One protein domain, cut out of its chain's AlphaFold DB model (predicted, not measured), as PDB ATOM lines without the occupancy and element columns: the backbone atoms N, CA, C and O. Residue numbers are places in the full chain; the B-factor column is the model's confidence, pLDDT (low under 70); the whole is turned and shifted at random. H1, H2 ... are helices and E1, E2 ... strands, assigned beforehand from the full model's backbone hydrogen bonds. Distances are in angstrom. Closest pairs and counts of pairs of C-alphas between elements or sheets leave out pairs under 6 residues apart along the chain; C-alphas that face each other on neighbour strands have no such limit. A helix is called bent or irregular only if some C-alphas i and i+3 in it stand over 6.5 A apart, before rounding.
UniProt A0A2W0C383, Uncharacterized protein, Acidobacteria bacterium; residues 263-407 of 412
ATOM      1  N   GLN A 263     -24.894 -24.476 -24.752       96.31
ATOM      2  CA  GLN A 263     -24.845 -25.943 -24.723       96.31
ATOM      3  C   GLN A 263     -26.092 -26.551 -25.366       96.31
ATOM      4  O   GLN A 263     -25.986 -27.535 -26.095       96.31
ATOM      5  N   TYR A 264     -27.257 -25.963 -25.101       97.31
ATOM      6  CA  TYR A 264     -28.531 -26.397 -25.655       97.31
ATOM      7  C   TYR A 264     -28.616 -26.152 -27.161       97.31
ATOM      8  O   TYR A 264     -28.959 -27.078 -27.884       97.31
ATOM      9  N   ALA A 265     -28.236 -24.969 -27.649       95.94
ATOM     10  CA  ALA A 265     -28.230 -24.659 -29.078       95.94
ATOM     11  C   ALA A 265     -27.310 -25.607 -29.868       95.94
ATOM     12  O   ALA A 265     -27.707 -26.122 -30.912       95.94
ATOM     13  N   LEU A 266     -26.118 -25.907 -29.336       95.12
ATOM     14  CA  LEU A 266     -25.208 -26.900 -29.914       95.12
ATOM     15  C   LEU A 266     -25.819 -28.312 -29.903       95.12
ATOM     16  O   LEU A 266     -25.820 -29.003 -30.917       95.12
ATOM     17  N   ALA A 267     -26.359 -28.746 -28.761       96.69
ATOM     18  CA  ALA A 267     -26.980 -30.063 -28.629       96.69
ATOM     19  C   ALA A 267     -28.198 -30.234 -29.554       96.69
ATOM     20  O   ALA A 267     -28.404 -31.307 -30.118       96.69
ATOM     21  N   TYR A 268     -28.988 -29.172 -29.717       97.31
ATOM     22  CA  TYR A 268     -30.127 -29.134 -30.620       97.31
ATOM     23  C   TYR A 268     -29.686 -29.210 -32.077       97.31
ATOM     24  O   TYR A 268     -30.242 -30.011 -32.826       97.31
ATOM     25  N   ASN A 269     -28.637 -28.469 -32.456       95.94
ATOM     26  CA  ASN A 269     -28.047 -28.571 -33.786       95.94
ATOM     27  C   ASN A 269     -27.617 -30.006 -34.111       95.94
ATOM     28  O   ASN A 269     -28.042 -30.531 -35.134       95.94
ATOM     29  N   HIS A 270     -26.885 -30.674 -33.213       95.19
ATOM     30  CA  HIS A 270     -26.474 -32.071 -33.411       95.19
ATOM     31  C   HIS A 270     -27.667 -33.036 -33.528       95.19
ATOM     32  O   HIS A 270     -27.631 -33.983 -34.313       95.19
ATOM     33  N   SER A 271     -28.743 -32.821 -32.761       96.25
ATOM     34  CA  SER A 271     -29.953 -33.650 -32.872       96.25
ATOM     35  C   SER A 271     -30.632 -33.484 -34.235       96.25
ATOM     36  O   SER A 271     -31.026 -34.469 -34.869       96.25
ATOM     37  N   VAL A 272     -30.752 -32.238 -34.703       96.50
ATOM     38  CA  VAL A 272     -31.320 -31.933 -36.021       96.50
ATOM     39  C   VAL A 272     -30.416 -32.477 -37.125       96.50
ATOM     40  O   VAL A 272     -30.914 -33.110 -38.049       96.50
ATOM     41  N   GLU A 273     -29.098 -32.319 -37.005       94.56
ATOM     42  CA  GLU A 273     -28.109 -32.877 -37.929       94.56
ATOM     43  C   GLU A 273     -28.239 -34.393 -38.064       94.56
ATOM     44  O   GLU A 273     -28.250 -34.899 -39.186       94.56
ATOM     45  N   ALA A 274     -28.385 -35.120 -36.954       93.19
ATOM     46  CA  ALA A 274     -28.590 -36.565 -36.990       93.19
ATOM     47  C   ALA A 274     -29.861 -36.933 -37.776       93.19
ATOM     48  O   ALA A 274     -29.820 -37.818 -38.632       93.19
ATOM     49  N   SER A 275     -30.963 -36.206 -37.550       93.62
ATOM     50  CA  SER A 275     -32.231 -36.407 -38.271       93.62
ATOM     51  C   SER A 275     -32.113 -36.087 -39.768       93.62
ATOM     52  O   SER A 275     -32.648 -36.805 -40.615       93.62
ATOM     53  N   VAL A 276     -31.403 -35.010 -40.114       92.94
ATOM     54  CA  VAL A 276     -31.162 -34.610 -41.508       92.94
ATOM     55  C   VAL A 276     -30.254 -35.615 -42.206       92.94
ATOM     56  O   VAL A 276     -30.544 -36.014 -43.328       92.94
ATOM     57  N   SER A 277     -29.193 -36.069 -41.544       89.81
ATOM     58  CA  SER A 277     -28.269 -37.069 -42.085       89.81
ATOM     59  C   SER A 277     -28.975 -38.393 -42.368       89.81
ATOM     60  O   SER A 277     -28.749 -38.988 -43.419       89.81
ATOM     61  N   GLU A 278     -29.870 -38.830 -41.475       89.19
ATOM     62  CA  GLU A 278     -30.733 -39.993 -41.708       89.19
ATOM     63  C   GLU A 278     -31.632 -39.780 -42.938       89.19
ATOM     64  O   GLU A 278     -31.660 -40.620 -43.837       89.19
ATOM     65  N   SER A 279     -32.294 -38.622 -43.028       90.50
ATOM     66  CA  SER A 279     -33.179 -38.267 -44.150       90.50
ATOM     67  C   SER A 279     -32.434 -38.244 -45.493       90.50
ATOM     68  O   SER A 279     -32.895 -38.800 -46.489       90.50
ATOM     69  N   LEU A 280     -31.238 -37.651 -45.527       86.81
ATOM     70  CA  LEU A 280     -30.375 -37.641 -46.709       86.81
ATOM     71  C   LEU A 280     -29.868 -39.040 -47.065       86.81
ATOM     72  O   LEU A 280     -29.713 -39.336 -48.246       86.81
ATOM     73  N   GLY A 281     -29.642 -39.903 -46.071       83.75
ATOM     74  CA  GLY A 281     -29.246 -41.295 -46.275       83.75
ATOM     75  C   GLY A 281     -30.287 -42.122 -47.036       83.75
ATOM     76  O   GLY A 281     -29.903 -43.014 -47.789       83.75
ATOM     77  N   TYR A 282     -31.581 -41.803 -46.903       83.06
ATOM     78  CA  TYR A 282     -32.629 -42.399 -47.741       83.06
ATOM     79  C   TYR A 282     -32.584 -41.875 -49.183       83.06
ATOM     80  O   TYR A 282     -32.788 -42.634 -50.127       83.06
ATOM     81  N   LEU A 283     -32.305 -40.582 -49.363       80.94
ATOM     82  CA  LEU A 283     -32.404 -39.905 -50.658       80.94
ATOM     83  C   LEU A 283     -31.158 -40.052 -51.544       80.94
ATOM     84  O   LEU A 283     -31.274 -40.026 -52.770       80.94
ATOM     85  N   VAL A 284     -29.962 -40.168 -50.957       73.81
ATOM     86  CA  VAL A 284     -28.688 -40.106 -51.686       73.81
ATOM     87  C   VAL A 284     -27.785 -41.284 -51.323       73.81
ATOM     88  O   VAL A 284     -27.296 -41.407 -50.201       73.81
ATOM     89  N   ASN A 285     -27.480 -42.125 -52.315       60.38
ATOM     90  CA  ASN A 285     -26.459 -43.164 -52.187       60.38
ATOM     91  C   ASN A 285     -25.056 -42.546 -52.297       60.38
ATOM     92  O   ASN A 285     -24.706 -42.012 -53.343       60.38
ATOM     93  N   GLY A 286     -24.220 -42.701 -51.264       53.72
ATOM     94  CA  GLY A 286     -22.797 -42.334 -51.335       53.72
ATOM     95  C   GLY A 286     -22.440 -40.959 -50.769       53.72
ATOM     96  O   GLY A 286     -21.563 -40.286 -51.305       53.72
ATOM     97  N   ILE A 287     -23.072 -40.555 -49.662       54.94
ATOM     98  CA  ILE A 287     -22.682 -39.361 -48.899       54.94
ATOM     99  C   ILE A 287     -21.210 -39.489 -48.467       54.94
ATOM    100  O   ILE A 287     -20.873 -40.246 -47.555       54.94
ATOM    101  N   VAL A 288     -20.322 -38.730 -49.111       52.34
ATOM    102  CA  VAL A 288     -18.969 -38.492 -48.604       52.34
ATOM    103  C   VAL A 288     -19.025 -37.234 -47.751       52.34
ATOM    104  O   VAL A 288     -18.922 -36.120 -48.258       52.34
ATOM    105  N   LEU A 289     -19.181 -37.428 -46.441       53.22
ATOM    106  CA  LEU A 289     -19.068 -36.365 -45.446       53.22
ATOM    107  C   LEU A 289     -17.612 -35.884 -45.390       53.22
ATOM    108  O   LEU A 289     -16.803 -36.389 -44.613       53.22
ATOM    109  N   ALA A 290     -17.258 -34.926 -46.239       54.00
ATOM    110  CA  ALA A 290     -16.037 -34.154 -46.084       54.00
ATOM    111  C   ALA A 290     -16.440 -32.730 -45.680       54.00
ATOM    112  O   ALA A 290     -17.105 -32.062 -46.473       54.00
ATOM    113  N   PRO A 291     -16.083 -32.245 -44.476       54.66
ATOM    114  CA  PRO A 291     -16.293 -30.843 -44.159       54.66
ATOM    115  C   PRO A 291     -15.451 -30.009 -45.139       54.66
ATOM    116  O   PRO A 291     -14.255 -30.294 -45.296       54.66
ATOM    117  N   PRO A 292     -16.028 -29.003 -45.815       57.16
ATOM    118  CA  PRO A 292     -15.239 -28.089 -46.627       57.16
ATOM    119  C   PRO A 292     -14.177 -27.397 -45.752       57.16
ATOM    120  O   PRO A 292     -14.311 -27.303 -44.529       57.16
ATOM    121  N   ALA A 293     -13.077 -26.937 -46.359       55.25
ATOM    122  CA  ALA A 293     -11.991 -26.294 -45.618       55.25
ATOM    123  C   ALA A 293     -12.531 -25.140 -44.739       55.25
ATOM    124  O   ALA A 293     -13.393 -24.368 -45.163       55.25
ATOM    125  N   LYS A 294     -12.055 -25.093 -43.483       50.25
ATOM    126  CA  LYS A 294     -12.621 -24.330 -42.355       50.25
ATOM    127  C   LYS A 294     -12.815 -22.833 -42.635       50.25
ATOM    128  O   LYS A 294     -11.838 -22.088 -42.678       50.25
ATOM    129  N   LEU A 295     -14.070 -22.393 -42.605       52.94
ATOM    130  CA  LEU A 295     -14.460 -21.095 -42.050       52.94
ATOM    131  C   LEU A 295     -15.060 -21.315 -40.656       52.94
ATOM    132  O   LEU A 295     -15.618 -22.372 -40.367       52.94
ATOM    133  N   THR A 296     -14.929 -20.328 -39.772       63.75
ATOM    134  CA  THR A 296     -15.555 -20.362 -38.443       63.75
ATOM    135  C   THR A 296     -17.034 -20.003 -38.586       63.75
ATOM    136  O   THR A 296     -17.409 -18.848 -38.398       63.75
ATOM    137  N   LEU A 297     -17.869 -20.969 -38.970       73.06
ATOM    138  CA  LEU A 297     -19.319 -20.807 -38.875       73.06
ATOM    139  C   LEU A 297     -19.763 -20.891 -37.402       73.06
ATOM    140  O   LEU A 297     -19.075 -21.519 -36.587       73.06
ATOM    141  N   PRO A 298     -20.886 -20.248 -37.029       80.69
ATOM    142  CA  PRO A 298     -21.503 -20.448 -35.724       80.69
ATOM    143  C   PRO A 298     -21.756 -21.933 -35.454       80.69
ATOM    144  O   PRO A 298     -22.068 -22.690 -36.368       80.69
ATOM    145  N   SER A 299     -21.706 -22.345 -34.186       81.75
ATOM    146  CA  SER A 299     -21.956 -23.736 -33.772       81.75
ATOM    147  C   SER A 299     -23.387 -24.231 -34.025       81.75
ATOM    148  O   SER A 299     -23.704 -25.377 -33.733       81.75
ATOM    149  N   THR A 300     -24.266 -23.357 -34.506       87.44
ATOM    150  CA  THR A 300     -25.630 -23.669 -34.938       87.44
ATOM    151  C   THR A 300     -25.754 -23.873 -36.444       87.44
ATOM    152  O   THR A 300     -26.871 -23.961 -36.957       87.44
ATOM    153  N   ILE A 301     -24.625 -23.928 -37.155       90.19
ATOM    154  CA  ILE A 301     -24.565 -24.227 -38.579       90.19
ATOM    155  C   ILE A 301     -23.675 -25.444 -38.795       90.19
ATOM    156  O   ILE A 301     -22.501 -25.429 -38.430       90.19
ATOM    157  N   THR A 302     -24.235 -26.458 -39.447       89.75
ATOM    158  CA  THR A 302     -23.506 -27.658 -39.857       89.75
ATOM    159  C   THR A 302     -23.541 -27.796 -41.371       89.75
ATOM    160  O   THR A 302     -24.587 -27.626 -41.996       89.75
ATOM    161  N   GLU A 303     -22.388 -28.083 -41.970       88.06
ATOM    162  CA  GLU A 303     -22.226 -28.262 -43.411       88.06
ATOM    163  C   GLU A 303     -22.101 -29.754 -43.743       88.06
ATOM    164  O   GLU A 303     -21.274 -30.462 -43.169       88.06
ATOM    165  N   ILE A 304     -22.881 -30.217 -44.716       85.44
ATOM    166  CA  ILE A 304     -22.803 -31.564 -45.280       85.44
ATOM    167  C   ILE A 304     -22.596 -31.434 -46.787       85.44
ATOM    168  O   ILE A 304     -23.335 -30.729 -47.473       85.44
ATOM    169  N   LEU A 305     -21.602 -32.141 -47.318       82.50
ATOM    170  CA  LEU A 305     -21.396 -32.272 -48.757       82.50
ATOM    171  C   LEU A 305     -21.868 -33.645 -49.220       82.50
ATOM    172  O   LEU A 305     -21.576 -34.658 -48.584       82.50
ATOM    173  N   ALA A 306     -22.574 -33.678 -50.343       79.94
ATOM    174  CA  ALA A 306     -23.035 -34.911 -50.959       79.94
ATOM    175  C   ALA A 306     -22.701 -34.943 -52.456       79.94
ATOM    176  O   ALA A 306     -22.883 -33.967 -53.189       79.94
ATOM    177  N   GLU A 307     -22.212 -36.093 -52.916       80.50
ATOM    178  CA  GLU A 307     -22.119 -36.424 -54.335       80.50
ATOM    179  C   GLU A 307     -23.425 -37.094 -54.750       80.50
ATOM    180  O   GLU A 307     -23.769 -38.143 -54.213       80.50
ATOM    181  N   ILE A 308     -24.165 -36.478 -55.671       81.50
ATOM    182  CA  ILE A 308     -25.404 -37.062 -56.204       81.50
ATOM    183  C   ILE A 308     -25.085 -37.862 -57.470       81.50
ATOM    184  O   ILE A 308     -25.622 -38.945 -57.689       81.50
ATOM    185  N   ASP A 309     -24.216 -37.308 -58.315       81.69
ATOM    186  CA  ASP A 309     -23.761 -37.881 -59.582       81.69
ATOM    187  C   ASP A 309     -22.378 -37.298 -59.923       81.69
ATOM    188  O   ASP A 309     -21.911 -36.362 -59.269       81.69
ATOM    189  N   LYS A 310     -21.738 -37.784 -60.989       81.62
ATOM    190  CA  LYS A 310     -20.401 -37.329 -61.413       81.62
ATOM    191  C   LYS A 310     -20.319 -35.819 -61.649       81.62
ATOM    192  O   LYS A 310     -19.284 -35.223 -61.376       81.62
ATOM    193  N   ASP A 311     -21.398 -35.225 -62.153       86.44
ATOM    194  CA  ASP A 311     -21.538 -33.805 -62.488       86.44
ATOM    195  C   ASP A 311     -22.518 -33.062 -61.559       86.44
ATOM    196  O   ASP A 311     -22.891 -31.923 -61.845       86.44
ATOM    197  N   LYS A 312     -22.978 -33.692 -60.463       87.94
ATOM    198  CA  LYS A 312     -23.975 -33.112 -59.547       87.94
ATOM    199  C   LYS A 312     -23.535 -33.224 -58.097       87.94
ATOM    200  O   LYS A 312     -23.335 -34.317 -57.563       87.94
ATOM    201  N   ARG A 313     -23.463 -32.075 -57.435       86.75
ATOM    202  CA  ARG A 313     -23.104 -31.947 -56.021       86.75
ATOM    203  C   ARG A 313     -24.251 -31.313 -55.248       86.75
ATOM    204  O   ARG A 313     -24.956 -30.461 -55.783       86.75
ATOM    205  N   ALA A 314     -24.401 -31.694 -53.987       88.31
ATOM    206  CA  ALA A 314     -25.212 -30.967 -53.026       88.31
ATOM    207  C   ALA A 314     -24.333 -30.401 -51.911       88.31
ATOM    208  O   ALA A 314     -23.529 -31.117 -51.311       88.31
ATOM    209  N   TYR A 315     -24.514 -29.114 -51.644       89.50
ATOM    210  CA  TYR A 315     -24.063 -28.451 -50.433       89.50
ATOM    211  C   TYR A 315     -25.280 -28.293 -49.532       89.50
ATOM    212  O   TYR A 315     -26.243 -27.625 -49.906       89.50
ATOM    213  N   VAL A 316     -25.251 -28.912 -48.361       90.50
ATOM    214  CA  VAL A 316     -26.331 -28.840 -47.384       90.50
ATOM    215  C   VAL A 316     -25.849 -28.028 -46.190       90.50
ATOM    216  O   VAL A 316     -24.870 -28.399 -45.547       90.50
ATOM    217  N   ALA A 317     -26.534 -26.931 -45.882       91.81
ATOM    218  CA  ALA A 317     -26.310 -26.167 -44.659       91.81
ATOM    219  C   ALA A 317     -27.495 -26.367 -43.720       91.81
ATOM    220  O   ALA A 317     -28.613 -25.979 -44.044       91.81
ATOM    221  N   ILE A 318     -27.243 -26.965 -42.560       93.75
ATOM    222  CA  ILE A 318     -28.225 -27.157 -41.498       93.75
ATOM    223  C   ILE A 318     -28.101 -25.989 -40.533       93.75
ATOM    224  O   ILE A 318     -27.073 -25.848 -39.875       93.75
ATOM    225  N   VAL A 319     -29.140 -25.168 -40.436       94.06
ATOM    226  CA  VAL A 319     -29.170 -23.956 -39.619       94.06
ATOM    227  C   VAL A 319     -30.236 -24.096 -38.550       94.06
ATOM    228  O   VAL A 319     -31.427 -24.213 -38.842       94.06
ATOM    229  N   THR A 320     -29.819 -24.053 -37.292       95.06
ATOM    230  CA  THR A 320     -30.745 -24.124 -36.162       95.06
ATOM    231  C   THR A 320     -30.768 -22.838 -35.362       95.06
ATOM    232  O   THR A 320     -29.822 -22.050 -35.365       95.06
ATOM    233  N   ASP A 321     -31.865 -22.649 -34.643       93.69
ATOM    234  CA  ASP A 321     -32.057 -21.500 -33.774       93.69
ATOM    235  C   ASP A 321     -30.984 -21.444 -32.655       93.69
ATOM    236  O   ASP A 321     -30.869 -22.390 -31.869       93.69
ATOM    237  N   PRO A 322     -30.193 -20.352 -32.557       92.25
ATOM    238  CA  PRO A 322     -29.152 -20.179 -31.541       92.25
ATOM    239  C   PRO A 322     -29.681 -19.764 -30.166       92.25
ATOM    240  O   PRO A 322     -28.897 -19.596 -29.235       92.25
ATOM    241  N   MET A 323     -30.998 -19.600 -30.027       92.56
ATOM    242  CA  MET A 323     -31.688 -19.139 -28.823       92.56
ATOM    243  C   MET A 323     -31.415 -17.668 -28.460       92.56
ATOM    244  O   MET A 323     -31.775 -17.206 -27.375       92.56
ATOM    245  N   GLU A 324     -30.811 -16.910 -29.375       90.06
ATOM    246  CA  GLU A 324     -30.584 -15.473 -29.220       90.06
ATOM    247  C   GLU A 324     -31.918 -14.716 -29.157       90.06
ATOM    248  O   GLU A 324     -32.883 -15.046 -29.863       90.06
ATOM    249  N   ASP A 325     -31.971 -13.727 -28.259       89.94
ATOM    250  CA  ASP A 325     -33.127 -12.863 -27.995       89.94
ATOM    251  C   ASP A 325     -34.443 -13.615 -27.723       89.94
ATOM    252  O   ASP A 325     -35.537 -13.118 -27.995       89.94
ATOM    253  N   TYR A 326     -34.358 -14.834 -27.182       93.31
ATOM    254  CA  TYR A 326     -35.542 -15.601 -26.819       93.31
ATOM    255  C   TYR A 326     -36.331 -14.897 -25.704       93.31
ATOM    256  O   TYR A 326     -35.836 -14.680 -24.594       93.31
ATOM    257  N   ASP A 327     -37.592 -14.570 -25.984       92.50
ATOM    258  CA  ASP A 327     -38.462 -13.878 -25.039       92.50
ATOM    259  C   ASP A 327     -39.076 -14.852 -24.022       92.50
ATOM    260  O   ASP A 327     -40.066 -15.538 -24.284       92.50
ATOM    261  N   VAL A 328     -38.520 -14.860 -22.809       92.75
ATOM    262  CA  VAL A 328     -39.036 -15.646 -21.674       92.75
ATOM    263  C   VAL A 328     -40.425 -15.209 -21.204       92.75
ATOM    264  O   VAL A 328     -41.100 -15.974 -20.523       92.75
ATOM    265  N   SER A 329     -40.878 -13.998 -21.550       89.56
ATOM    266  CA  SER A 329     -42.265 -13.586 -21.294       89.56
ATOM    267  C   SER A 329     -43.243 -14.189 -22.308       89.56
ATOM    268  O   SER A 329     -44.454 -14.197 -22.074       89.56
ATOM    269  N   GLY A 330     -42.708 -14.692 -23.428       84.38
ATOM    270  CA  GLY A 330     -43.409 -15.300 -24.549       84.38
ATOM    271  C   GLY A 330     -44.395 -14.378 -25.251       84.38
ATOM    272  O   GLY A 330     -45.358 -14.879 -25.824       84.38
ATOM    273  N   LYS A 331     -44.193 -13.057 -25.176       83.81
ATOM    274  CA  LYS A 331     -44.943 -12.041 -25.928       83.81
ATOM    275  C   LYS A 331     -44.498 -11.970 -27.388       83.81
ATOM    276  O   LYS A 331     -45.288 -11.564 -28.232       83.81
ATOM    277  N   THR A 332     -43.267 -12.389 -27.670       80.25
ATOM    278  CA  THR A 332     -42.701 -12.500 -29.015       80.25
ATOM    279  C   THR A 332     -42.186 -13.919 -29.242       80.25
ATOM    280  O   THR A 332     -41.479 -14.469 -28.403       80.25
ATOM    281  N   ARG A 333     -42.516 -14.515 -30.390       81.12
ATOM    282  CA  ARG A 333     -42.120 -15.889 -30.752       81.12
ATOM    283  C   ARG A 333     -41.481 -15.955 -32.137       81.12
ATOM    284  O   ARG A 333     -41.762 -16.865 -32.903       81.12
ATOM    285  N   TYR A 334     -40.636 -14.977 -32.456       88.88
ATOM    286  CA  TYR A 334     -39.977 -14.874 -33.757       88.88
ATOM    287  C   TYR A 334     -38.463 -15.060 -33.624       88.88
ATOM    288  O   TYR A 334     -37.840 -14.461 -32.743       88.88
ATOM    289  N   TRP A 335     -37.873 -15.882 -34.488       91.19
ATOM    290  CA  TRP A 335     -36.429 -15.997 -34.664       91.19
ATOM    291  C   TRP A 335     -36.000 -15.184 -35.888       91.19
ATOM    292  O   TRP A 335     -36.437 -15.439 -37.009       91.19
ATOM    293  N   ASN A 336     -35.135 -14.191 -35.664       87.94
ATOM    294  CA  ASN A 336     -34.554 -13.399 -36.739       87.94
ATOM    295  C   ASN A 336     -33.337 -14.115 -37.353       87.94
ATOM    296  O   ASN A 336     -32.340 -14.347 -36.671       87.94
ATOM    297  N   MET A 337     -33.416 -14.418 -38.650       87.00
ATOM    298  CA  MET A 337     -32.344 -15.053 -39.419       87.00
ATOM    299  C   MET A 337     -31.486 -14.070 -40.233       87.00
ATOM    300  O   MET A 337     -30.515 -14.500 -40.851       87.00
ATOM    301  N   ASP A 338     -31.789 -12.768 -40.236       85.56
ATOM    302  CA  ASP A 338     -31.144 -11.770 -41.105       85.56
ATOM    303  C   ASP A 338     -29.617 -11.754 -40.958       85.56
ATOM    304  O   ASP A 338     -28.882 -11.667 -41.944       85.56
ATOM    305  N   ALA A 339     -29.125 -11.902 -39.724       82.75
ATOM    306  CA  ALA A 339     -27.695 -11.927 -39.423       82.75
ATOM    307  C   ALA A 339     -26.957 -13.128 -40.050       82.75
ATOM    308  O   ALA A 339     -25.738 -13.080 -40.214       82.75
ATOM    309  N   LEU A 340     -27.681 -14.192 -40.417       82.81
ATOM    310  CA  LEU A 340     -27.128 -15.414 -41.001       82.81
ATOM    311  C   LEU A 340     -27.108 -15.382 -42.533       82.81
ATOM    312  O   LEU A 340     -26.345 -16.138 -43.134       82.81
ATOM    313  N   ILE A 341     -27.888 -14.500 -43.169       85.81
ATOM    314  CA  ILE A 341     -28.040 -14.461 -44.632       85.81
ATOM    315  C   ILE A 341     -26.693 -14.199 -45.311       85.81
ATOM    316  O   ILE A 341     -26.251 -15.006 -46.127       85.81
ATOM    317  N   THR A 342     -26.021 -13.096 -44.965       86.25
ATOM    318  CA  THR A 342     -24.755 -12.711 -45.610       86.25
ATOM    319  C   THR A 342     -23.650 -13.754 -45.395       86.25
ATOM    320  O   THR A 342     -23.082 -14.192 -46.396       86.25
ATOM    321  N   PRO A 343     -23.375 -14.236 -44.162       85.94
ATOM    322  CA  PRO A 343     -22.365 -15.275 -43.948       85.94
ATOM    323  C   PRO A 343     -22.627 -16.566 -44.733       85.94
ATOM    324  O   PRO A 343     -21.704 -17.121 -45.326       85.94
ATOM    325  N   LEU A 344     -23.881 -17.035 -44.776       87.06
ATOM    326  CA  LEU A 344     -24.249 -18.226 -45.542       87.06
ATOM    327  C   LEU A 344     -24.073 -18.000 -47.043       87.06
ATOM    328  O   LEU A 344     -23.540 -18.859 -47.736       87.06
ATOM    329  N   MET A 345     -24.486 -16.841 -47.554       87.75
ATOM    330  CA  MET A 345     -24.325 -16.505 -48.967       87.75
ATOM    331  C   MET A 345     -22.868 -16.427 -49.402       87.75
ATOM    332  O   MET A 345     -22.523 -16.946 -50.462       87.75
ATOM    333  N   ASP A 346     -22.019 -15.781 -48.606       86.81
ATOM    334  CA  ASP A 346     -20.593 -15.682 -48.905       86.81
ATOM    335  C   ASP A 346     -19.954 -17.074 -48.917       86.81
ATOM    336  O   ASP A 346     -19.193 -17.393 -49.832       86.81
ATOM    337  N   ARG A 347     -20.358 -17.945 -47.982       85.75
ATOM    338  CA  ARG A 347     -19.918 -19.341 -47.954       85.75
ATOM    339  C   ARG A 347     -20.374 -20.135 -49.178       85.75
ATOM    340  O   ARG A 347     -19.573 -20.843 -49.781       85.75
ATOM    341  N   MET A 348     -21.638 -20.004 -49.575       88.06
ATOM    342  CA  MET A 348     -22.163 -20.692 -50.759       88.06
ATOM    343  C   MET A 348     -21.443 -20.253 -52.041       88.06
ATOM    344  O   MET A 348     -21.113 -21.094 -52.874       88.06
ATOM    345  N   LYS A 349     -21.130 -18.955 -52.181       88.88
ATOM    346  CA  LYS A 349     -20.351 -18.429 -53.317       88.88
ATOM    347  C   LYS A 349     -18.916 -18.944 -53.332       88.88
ATOM    348  O   LYS A 349     -18.408 -19.280 -54.396       88.88
ATOM    349  N   GLU A 350     -18.258 -18.989 -52.177       87.00
ATOM    350  CA  GLU A 350     -16.913 -19.558 -52.060       87.00
ATOM    351  C   GLU A 350     -16.913 -21.034 -52.481       87.00
ATOM    352  O   GLU A 350     -16.074 -21.451 -53.280       87.00
ATOM    353  N   PHE A 351     -17.894 -21.805 -52.004       85.25
ATOM    354  CA  PHE A 351     -18.042 -23.210 -52.366       85.25
ATOM    355  C   PHE A 351     -18.293 -23.399 -53.867       85.25
ATOM    356  O   PHE A 351     -17.647 -24.232 -54.502       85.25
ATOM    357  N   GLU A 352     -19.184 -22.598 -54.458       89.06
ATOM    358  CA  GLU A 352     -19.441 -22.612 -55.901       89.06
ATOM    359  C   GLU A 352     -18.161 -22.347 -56.705       89.06
ATOM    360  O   GLU A 352     -17.827 -23.113 -57.608       89.06
ATOM    361  N   GLN A 353     -17.398 -21.317 -56.326       88.62
ATOM    362  CA  GLN A 353     -16.129 -20.983 -56.972       88.62
ATOM    363  C   GLN A 353     -15.108 -22.117 -56.867       88.62
ATOM    364  O   GLN A 353     -14.413 -22.398 -57.843       88.62
ATOM    365  N   GLN A 354     -15.017 -22.777 -55.709       86.44
ATOM    366  CA  GLN A 354     -14.103 -23.899 -55.510       86.44
ATOM    367  C   GLN A 354     -14.464 -25.079 -56.419       86.44
ATOM    368  O   GLN A 354     -13.603 -25.591 -57.132       86.44
ATOM    369  N   ILE A 355     -15.734 -25.489 -56.434       86.25
ATOM    370  CA  ILE A 355     -16.192 -26.627 -57.238       86.25
ATOM    371  C   ILE A 355     -16.065 -26.339 -58.737       86.25
ATOM    372  O   ILE A 355     -15.606 -27.195 -59.491       86.25
ATOM    373  N   HIS A 356     -16.405 -25.131 -59.193       88.94
ATOM    374  CA  HIS A 356     -16.270 -24.763 -60.608       88.94
ATOM    375  C   HIS A 356     -14.823 -24.563 -61.056       88.94
ATOM    376  O   HIS A 356     -14.542 -24.679 -62.250       88.94
ATOM    377  N   ALA A 357     -13.899 -24.292 -60.130       88.19
ATOM    378  CA  ALA A 357     -12.470 -24.319 -60.425       88.19
ATOM    379  C   ALA A 357     -11.952 -25.749 -60.672       88.19
ATOM    380  O   ALA A 357     -10.997 -25.918 -61.432       88.19
ATOM    381  N   GLU A 358     -12.573 -26.764 -60.062       86.50
ATOM    382  CA  GLU A 358     -12.263 -28.184 -60.282       86.50
ATOM    383  C   GLU A 358     -12.944 -28.730 -61.550       86.50
ATOM    384  O   GLU A 358     -12.280 -29.339 -62.391       86.50
ATOM    385  N   ASP A 359     -14.246 -28.475 -61.719       87.88
ATOM    386  CA  ASP A 359     -15.015 -28.787 -62.930       87.88
ATOM    387  C   ASP A 359     -16.158 -27.781 -63.133       87.88
ATOM    388  O   ASP A 359     -17.182 -27.803 -62.440       87.88
ATOM    389  N   SER A 360     -16.007 -26.928 -64.149       87.56
ATOM    390  CA  SER A 360     -16.954 -25.865 -64.499       87.56
ATOM    391  C   SER A 360     -18.328 -26.362 -64.960       87.56
ATOM    392  O   SER A 360     -19.252 -25.562 -65.059       87.56
ATOM    393  N   ASN A 361     -18.473 -27.649 -65.299       88.88
ATOM    394  CA  ASN A 361     -19.762 -28.224 -65.695       88.88
ATOM    395  C   ASN A 361     -20.562 -28.768 -64.507       88.88
ATOM    396  O   ASN A 361     -21.719 -29.159 -64.684       88.88
ATOM    397  N   THR A 362     -19.970 -28.799 -63.311       88.81
ATOM    398  CA  THR A 362     -20.635 -29.319 -62.119       88.81
ATOM    399  C   THR A 362     -21.838 -28.460 -61.755       88.81
ATOM    400  O   THR A 362     -21.731 -27.251 -61.545       88.81
ATOM    401  N   ARG A 363     -23.000 -29.098 -61.624       90.62
ATOM    402  CA  ARG A 363     -24.222 -28.458 -61.133       90.62
ATOM    403  C   ARG A 363     -24.310 -28.634 -59.627       90.62
ATOM    404  O   ARG A 363     -24.143 -29.744 -59.119       90.62
ATOM    405  N   ILE A 364     -24.597 -27.544 -58.923       91.12
ATOM    406  CA  ILE A 364     -24.641 -27.534 -57.463       91.12
ATOM    407  C   ILE A 364     -26.070 -27.251 -57.003       91.12
ATOM    408  O   ILE A 364     -26.701 -26.278 -57.425       91.12
ATOM    409  N   LEU A 365     -26.573 -28.124 -56.134       91.25
ATOM    410  CA  LEU A 365     -27.754 -27.879 -55.319       91.25
ATOM    411  C   LEU A 365     -27.300 -27.365 -53.953       91.25
ATOM    412  O   LEU A 365     -26.690 -28.096 -53.178       91.25
ATOM    413  N   PHE A 366     -27.627 -26.122 -53.644       92.50
ATOM    414  CA  PHE A 366     -27.549 -25.583 -52.300       92.50
ATOM    415  C   PHE A 366     -28.866 -25.882 -51.587       92.50
ATOM    416  O   PHE A 366     -29.917 -25.369 -51.970       92.50
ATOM    417  N   LEU A 367     -28.815 -26.740 -50.575       92.38
ATOM    418  CA  LEU A 367     -29.955 -27.097 -49.744       92.38
ATOM    419  C   LEU A 367     -29.772 -26.484 -48.357       92.38
ATOM    420  O   LEU A 367     -28.958 -26.941 -47.557       92.38
ATOM    421  N   LEU A 368     -30.526 -25.433 -48.068       93.00
ATOM    422  CA  LEU A 368     -30.555 -24.822 -46.750       93.00
ATOM    423  C   LEU A 368     -31.656 -25.483 -45.922       93.00
ATOM    424  O   LEU A 368     -32.843 -25.241 -46.143       93.00
ATOM    425  N   VAL A 369     -31.246 -26.310 -44.968       94.38
ATOM    426  CA  VAL A 369     -32.148 -26.991 -44.046       94.38
ATOM    427  C   VAL A 369     -32.236 -26.181 -42.765       94.38
ATOM    428  O   VAL A 369     -31.210 -25.874 -42.164       94.38
ATOM    429  N   HIS A 370     -33.439 -25.829 -42.325       93.50
ATOM    430  CA  HIS A 370     -33.616 -24.987 -41.142       93.50
ATOM    431  C   HIS A 370     -34.532 -25.617 -40.096       93.50
ATOM    432  O   HIS A 370     -35.478 -26.332 -40.422       93.50
ATOM    433  N   GLN A 371     -34.271 -25.336 -38.818       94.81
ATOM    434  CA  GLN A 371     -35.176 -25.742 -37.745       94.81
ATOM    435  C   GLN A 371     -35.114 -24.806 -36.533       94.81
ATOM    436  O   GLN A 371     -34.051 -24.580 -35.949       94.81
ATOM    437  N   ALA A 372     -36.280 -24.307 -36.121       93.06
ATOM    438  CA  ALA A 372     -36.432 -23.491 -34.921       93.06
ATOM    439  C   ALA A 372     -36.811 -24.314 -33.680       93.06
ATOM    440  O   ALA A 372     -37.426 -25.372 -33.785       93.06
ATOM    441  N   ILE A 373     -36.532 -23.768 -32.494       92.56
ATOM    442  CA  ILE A 373     -36.860 -24.353 -31.175       92.56
ATOM    443  C   ILE A 373     -38.288 -24.003 -30.707       92.56
ATOM    444  O   ILE A 373     -38.509 -23.679 -29.538       92.56
ATOM    445  N   GLY A 374     -39.257 -24.009 -31.629       88.12
ATOM    446  CA  GLY A 374     -40.647 -23.600 -31.365       88.12
ATOM    447  C   GLY A 374     -40.913 -22.096 -31.529       88.12
ATOM    448  O   GLY A 374     -41.861 -21.564 -30.955       88.12
ATOM    449  N   ARG A 375     -40.065 -21.389 -32.289       89.06
ATOM    450  CA  ARG A 375     -40.305 -20.009 -32.740       89.06
ATOM    451  C   ARG A 375     -40.697 -20.001 -34.215       89.06
ATOM    452  O   ARG A 375     -40.147 -20.775 -34.993       89.06
ATOM    453  N   ALA A 376     -41.593 -19.099 -34.595       86.75
ATOM    454  CA  ALA A 376     -41.810 -18.758 -35.994       86.75
ATOM    455  C   ALA A 376     -40.570 -18.043 -36.551       86.75
ATOM    456  O   ALA A 376     -39.812 -17.414 -35.813       86.75
ATOM    457  N   TYR A 377     -40.361 -18.125 -37.855       86.81
ATOM    458  CA  TYR A 377     -39.297 -17.413 -38.551       86.81
ATOM    459  C   TYR A 377     -39.719 -17.205 -40.000       86.81
ATOM    460  O   TYR A 377     -40.587 -17.897 -40.528       86.81
ATOM    461  N   GLY A 378     -39.096 -16.229 -40.637       82.38
ATOM    462  CA  GLY A 378     -39.255 -15.934 -42.046       82.38
ATOM    463  C   GLY A 378     -37.919 -15.457 -42.571       82.38
ATOM    464  O   GLY A 378     -37.249 -14.633 -41.946       82.38
ATOM    465  N   VAL A 379     -37.510 -16.002 -43.707       82.12
ATOM    466  CA  VAL A 379     -36.248 -15.637 -44.335       82.12
ATOM    467  C   VAL A 379     -36.403 -15.697 -45.844       82.12
ATOM    468  O   VAL A 379     -37.086 -16.562 -46.388       82.12
ATOM    469  N   ALA A 380     -35.765 -14.750 -46.519       81.62
ATOM    470  CA  ALA A 380     -35.682 -14.713 -47.964       81.62
ATOM    471  C   ALA A 380     -34.216 -14.561 -48.352       81.62
ATOM    472  O   ALA A 380     -33.551 -13.612 -47.939       81.62
ATOM    473  N   PHE A 381     -33.720 -15.493 -49.160       80.12
ATOM    474  CA  PHE A 381     -32.388 -15.385 -49.734       80.12
ATOM    475  C   PHE A 381     -32.486 -14.728 -51.108       80.12
ATOM    476  O   PHE A 381     -33.285 -15.167 -51.940       80.12
ATOM    477  N   PRO A 382     -31.696 -13.677 -51.380       81.19
ATOM    478  CA  PRO A 382     -31.606 -13.146 -52.727       81.19
ATOM    479  C   PRO A 382     -30.941 -14.175 -53.649       81.19
ATOM    480  O   PRO A 382     -30.117 -14.988 -53.221       81.19
ATOM    481  N   GLN A 383     -31.276 -14.114 -54.937       79.19
ATOM    482  CA  GLN A 383     -30.591 -14.914 -55.945       79.19
ATOM    483  C   GLN A 383     -29.094 -14.575 -55.936       79.19
ATOM    484  O   GLN A 383     -28.719 -13.402 -55.969       79.19
ATOM    485  N   PHE A 384     -28.242 -15.602 -55.882       80.25
ATOM    486  CA  PHE A 384     -26.789 -15.421 -55.799       80.25
ATOM    487  C   PHE A 384     -26.002 -16.084 -56.934       80.25
ATOM    488  O   PHE A 384     -24.839 -15.734 -57.119       80.25
ATOM    489  N   SER A 385     -26.629 -16.997 -57.680       80.00
ATOM    490  CA  SER A 385     -26.039 -17.698 -58.821       80.00
ATOM    491  C   SER A 385     -27.049 -17.811 -59.965       80.00
ATOM    492  O   SER A 385     -28.262 -17.884 -59.742       80.00
ATOM    493  N   ASP A 386     -26.529 -17.833 -61.191       79.31
ATOM    494  CA  ASP A 386     -27.284 -18.109 -62.420       79.31
ATOM    495  C   ASP A 386     -27.232 -19.595 -62.819       79.31
ATOM    496  O   ASP A 386     -27.981 -20.034 -63.692       79.31
ATOM    497  N   THR A 387     -26.333 -20.375 -62.209       80.00
ATOM    498  CA  THR A 387     -26.049 -21.767 -62.611       80.00
ATOM    499  C   THR A 387     -26.392 -22.793 -61.535       80.00
ATOM    500  O   THR A 387     -26.750 -23.928 -61.865       80.00
ATOM    501  N   SER A 388     -26.336 -22.384 -60.269       86.00
ATOM    502  CA  SER A 388     -26.638 -23.222 -59.113       86.00
ATOM    503  C   SER A 388     -28.035 -22.954 -58.571       86.00
ATOM    504  O   SER A 388     -28.568 -21.848 -58.670       86.00
ATOM    505  N   MET A 389     -28.635 -23.986 -57.988       89.50
ATOM    506  CA  MET A 389     -29.988 -23.932 -57.443       89.50
ATOM    507  C   MET A 389     -29.926 -23.809 -55.925       89.50
ATOM    508  O   MET A 389     -29.199 -24.567 -55.295       89.50
ATOM    509  N   LEU A 390     -30.699 -22.890 -55.343       91.19
ATOM    510  CA  LEU A 390     -30.887 -22.780 -53.897       91.19
ATOM    511  C   LEU A 390     -32.306 -23.214 -53.541       91.19
ATOM    512  O   LEU A 390     -33.270 -22.627 -54.031       91.19
ATOM    513  N   HIS A 391     -32.422 -24.198 -52.657       91.12
ATOM    514  CA  HIS A 391     -33.682 -24.578 -52.036       91.12
ATOM    515  C   HIS A 391     -33.593 -24.487 -50.525       91.12
ATOM    516  O   HIS A 391     -32.579 -24.824 -49.917       91.12
ATOM    517  N   MET A 392     -34.694 -24.039 -49.939       91.25
ATOM    518  CA  MET A 392     -34.908 -23.994 -48.506       91.25
ATOM    519  C   MET A 392     -35.961 -25.020 -48.134       91.25
ATOM    520  O   MET A 392     -36.953 -25.158 -48.850       91.25
ATOM    521  N   VAL A 393     -35.737 -25.727 -47.036       92.50
ATOM    522  CA  VAL A 393     -36.676 -26.720 -46.520       92.50
ATOM    523  C   VAL A 393     -36.517 -26.815 -45.007       92.50
ATOM    524  O   VAL A 393     -35.401 -26.696 -44.489       92.50
ATOM    525  N   SER A 394     -37.607 -27.037 -44.275       92.94
ATOM    526  CA  SER A 394     -37.478 -27.345 -42.853       92.94
ATOM    527  C   SER A 394     -36.864 -28.739 -42.671       92.94
ATOM    528  O   SER A 394     -36.986 -29.613 -43.533       92.94
ATOM    529  N   ALA A 395     -36.178 -28.983 -41.552       94.69
ATOM    530  CA  ALA A 395     -35.665 -30.327 -41.269       94.69
ATOM    531  C   ALA A 395     -36.805 -31.355 -41.132       94.69
ATOM    532  O   ALA A 395     -36.624 -32.524 -41.480       94.69
ATOM    533  N   ALA A 396     -37.975 -30.915 -40.663       91.75
ATOM    534  CA  ALA A 396     -39.172 -31.738 -40.589       91.75
ATOM    535  C   ALA A 396     -39.709 -32.121 -41.978       91.75
ATOM    536  O   ALA A 396     -39.904 -33.307 -42.243       91.75
ATOM    537  N   ASP A 397     -39.852 -31.162 -42.895       91.88
ATOM    538  CA  ASP A 397     -40.317 -31.436 -44.261       91.88
ATOM    539  C   ASP A 397     -39.340 -32.318 -45.023       91.88
ATOM    540  O   ASP A 397     -39.752 -33.235 -45.728       91.88
ATOM    541  N   LEU A 398     -38.031 -32.088 -44.858       92.69
ATOM    542  CA  LEU A 398     -37.018 -32.937 -45.477       92.69
ATOM    543  C   LEU A 398     -37.171 -34.393 -45.022       92.69
ATOM    544  O   LEU A 398     -37.059 -35.304 -45.844       92.69
ATOM    545  N   ARG A 399     -37.472 -34.617 -43.736       91.31
ATOM    546  CA  ARG A 399     -37.771 -35.952 -43.217       91.31
ATOM    547  C   ARG A 399     -39.016 -36.526 -43.888       91.31
ATOM    548  O   ARG A 399     -38.946 -37.644 -44.394       91.31
ATOM    549  N   THR A 400     -40.117 -35.781 -43.933       88.75
ATOM    550  CA  THR A 400     -41.361 -36.211 -44.593       88.75
ATOM    551  C   THR A 400     -41.112 -36.593 -46.054       88.75
ATOM    552  O   THR A 400     -41.455 -37.701 -46.462       88.75
ATOM    553  N   ILE A 401     -40.433 -35.734 -46.821       89.88
ATOM    554  CA  ILE A 401     -40.060 -35.984 -48.219       89.88
ATOM    555  C   ILE A 401     -39.207 -37.249 -48.327       89.88
ATOM    556  O   ILE A 401     -39.499 -38.119 -49.142       89.88
ATOM    557  N   SER A 402     -38.173 -37.384 -47.491       88.19
ATOM    558  CA  SER A 402     -37.263 -38.533 -47.550       88.19
ATOM    559  C   SER A 402     -37.976 -39.863 -47.325       88.19
ATOM    560  O   SER A 402     -37.715 -40.834 -48.031       88.19
ATOM    561  N   VAL A 403     -38.923 -39.883 -46.389       84.25
ATOM    562  CA  VAL A 403     -39.707 -41.063 -46.044       84.25
ATOM    563  C   VAL A 403     -40.694 -41.410 -47.156       84.25
ATOM    564  O   VAL A 403     -40.805 -42.581 -47.510       84.25
ATOM    565  N   LEU A 404     -41.382 -40.416 -47.723       84.12
ATOM    566  CA  LEU A 404     -42.362 -40.633 -48.790       84.12
ATOM    567  C   LEU A 404     -41.718 -41.064 -50.113       84.12
ATOM    568  O   LEU A 404     -42.269 -41.918 -50.806       84.12
ATOM    569  N   GLU A 405     -40.569 -40.484 -50.465       82.06
ATOM    570  CA  GLU A 405     -39.921 -40.711 -51.761       82.06
ATOM    571  C   GLU A 405     -38.977 -41.922 -51.761       82.06
ATOM    572  O   GLU A 405     -38.820 -42.579 -52.792       82.06
ATOM    573  N   ALA A 406     -38.327 -42.223 -50.632       73.81
ATOM    574  CA  ALA A 406     -37.252 -43.220 -50.584       73.81
ATOM    575  C   ALA A 406     -37.177 -44.057 -49.293       73.81
ATOM    576  O   ALA A 406     -36.393 -45.008 -49.231       73.81
ATOM    577  N   GLY A 407     -37.962 -43.729 -48.264       60.12
ATOM    578  CA  GLY A 407     -38.022 -44.492 -47.019       60.12
ATOM    579  C   GLY A 407     -38.748 -45.828 -47.179       60.12
ATOM    580  O   GLY A 407     -39.532 -46.031 -48.106       60.12
TER     581      GLY A 407
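This is residues 263 to 407 of the 412 residues of an uncharacterized protein of Acidobacteria bacterium (UniProt A0A2W0C383). Three layers: a twisted sheet of four strands lies in the middle, with helix H2 along one face and helices H1 and H3, side by side, on the other. H3 stands up from the sheet over edge strand E4, and the long loop of residues 321 to 337 reaches as far as 30 A from the mean of the C-alphas. The printed part has 145 residues, with three named helices and four named strands in the order H1, E1, E2, H2, E3, E4, H3; the class is mixed, helices and strands. The sheet is mixed, in the order E1, E2, E3, E4. The whole is compact, with a radius of gyration of the C-alphas of 15.6 A, and elongated, spanning 52 by 34 by 25 A.

In the sheet, E1, residues 301 to 309, and E2, residues 312 to 320, form an antiparallel hairpin, with N 304 and O 316 2.8 A apart, within hydrogen-bond range. E3, residues 363 to 371, is parallel to E2, with N 367 and O 315 at 2.8 A. E4, residues 389 to 394, is parallel to E3, with N 391 and O 366 at 2.8 A. H2, residues 338 to 358, is on the sheet at a height of 9.5 A, over E2 and E3, its closest C-alphas to E3 being those of Glu 352 and Ile 364, 7.3 A apart. E2, H2 and E3 form a strand-helix-strand unit, two parallel neighbour strands with a helix between, whose crossover is right-handed. On the opposite face, H1, residues 263 to 283, lies over E2 at a height of 8.3 A and runs along the strands, at 26 degrees to E2 on the local plane; it is only just not over E3, on which 2 of its C-alphas fall. H3, residues 395 to 406, touches H1 at a shallow tilt of 18 degrees, the same way; the closest C-alphas are those of Ser 279 and Arg 399, 5.2 A apart. H1 and H2 are apart. Every O i to N i+4 pair is within hydrogen-bond range in H1 and H3, and 15 of 17 are in H2.

H1 begins at C-alpha 263, (-24.845, -25.943, -24.723), and is 30.4 A long. E1 measures 25.1 A, E2 and E3 26.0 A each, and E4 16.8 A. H2, 31.5 A, is irregular, but only just: C-alphas 339 and 342 are 6.9 A apart. H3, 16.0 A, ends at C-alpha 406, (-37.252, -43.220, -50.584).

The C-alphas of Ser 329 and Asp 359, the two farthest apart, are 52.0 A from each other. The printed part has no cut. The links H1 to E1, E2 to H2 and E3 to E4 are long; residues 334 to 335 pair with 376 to 377, parallel. Mean pLDDT of the printed part is 85.2; residues 285 to 296 and residue 407 are under 70.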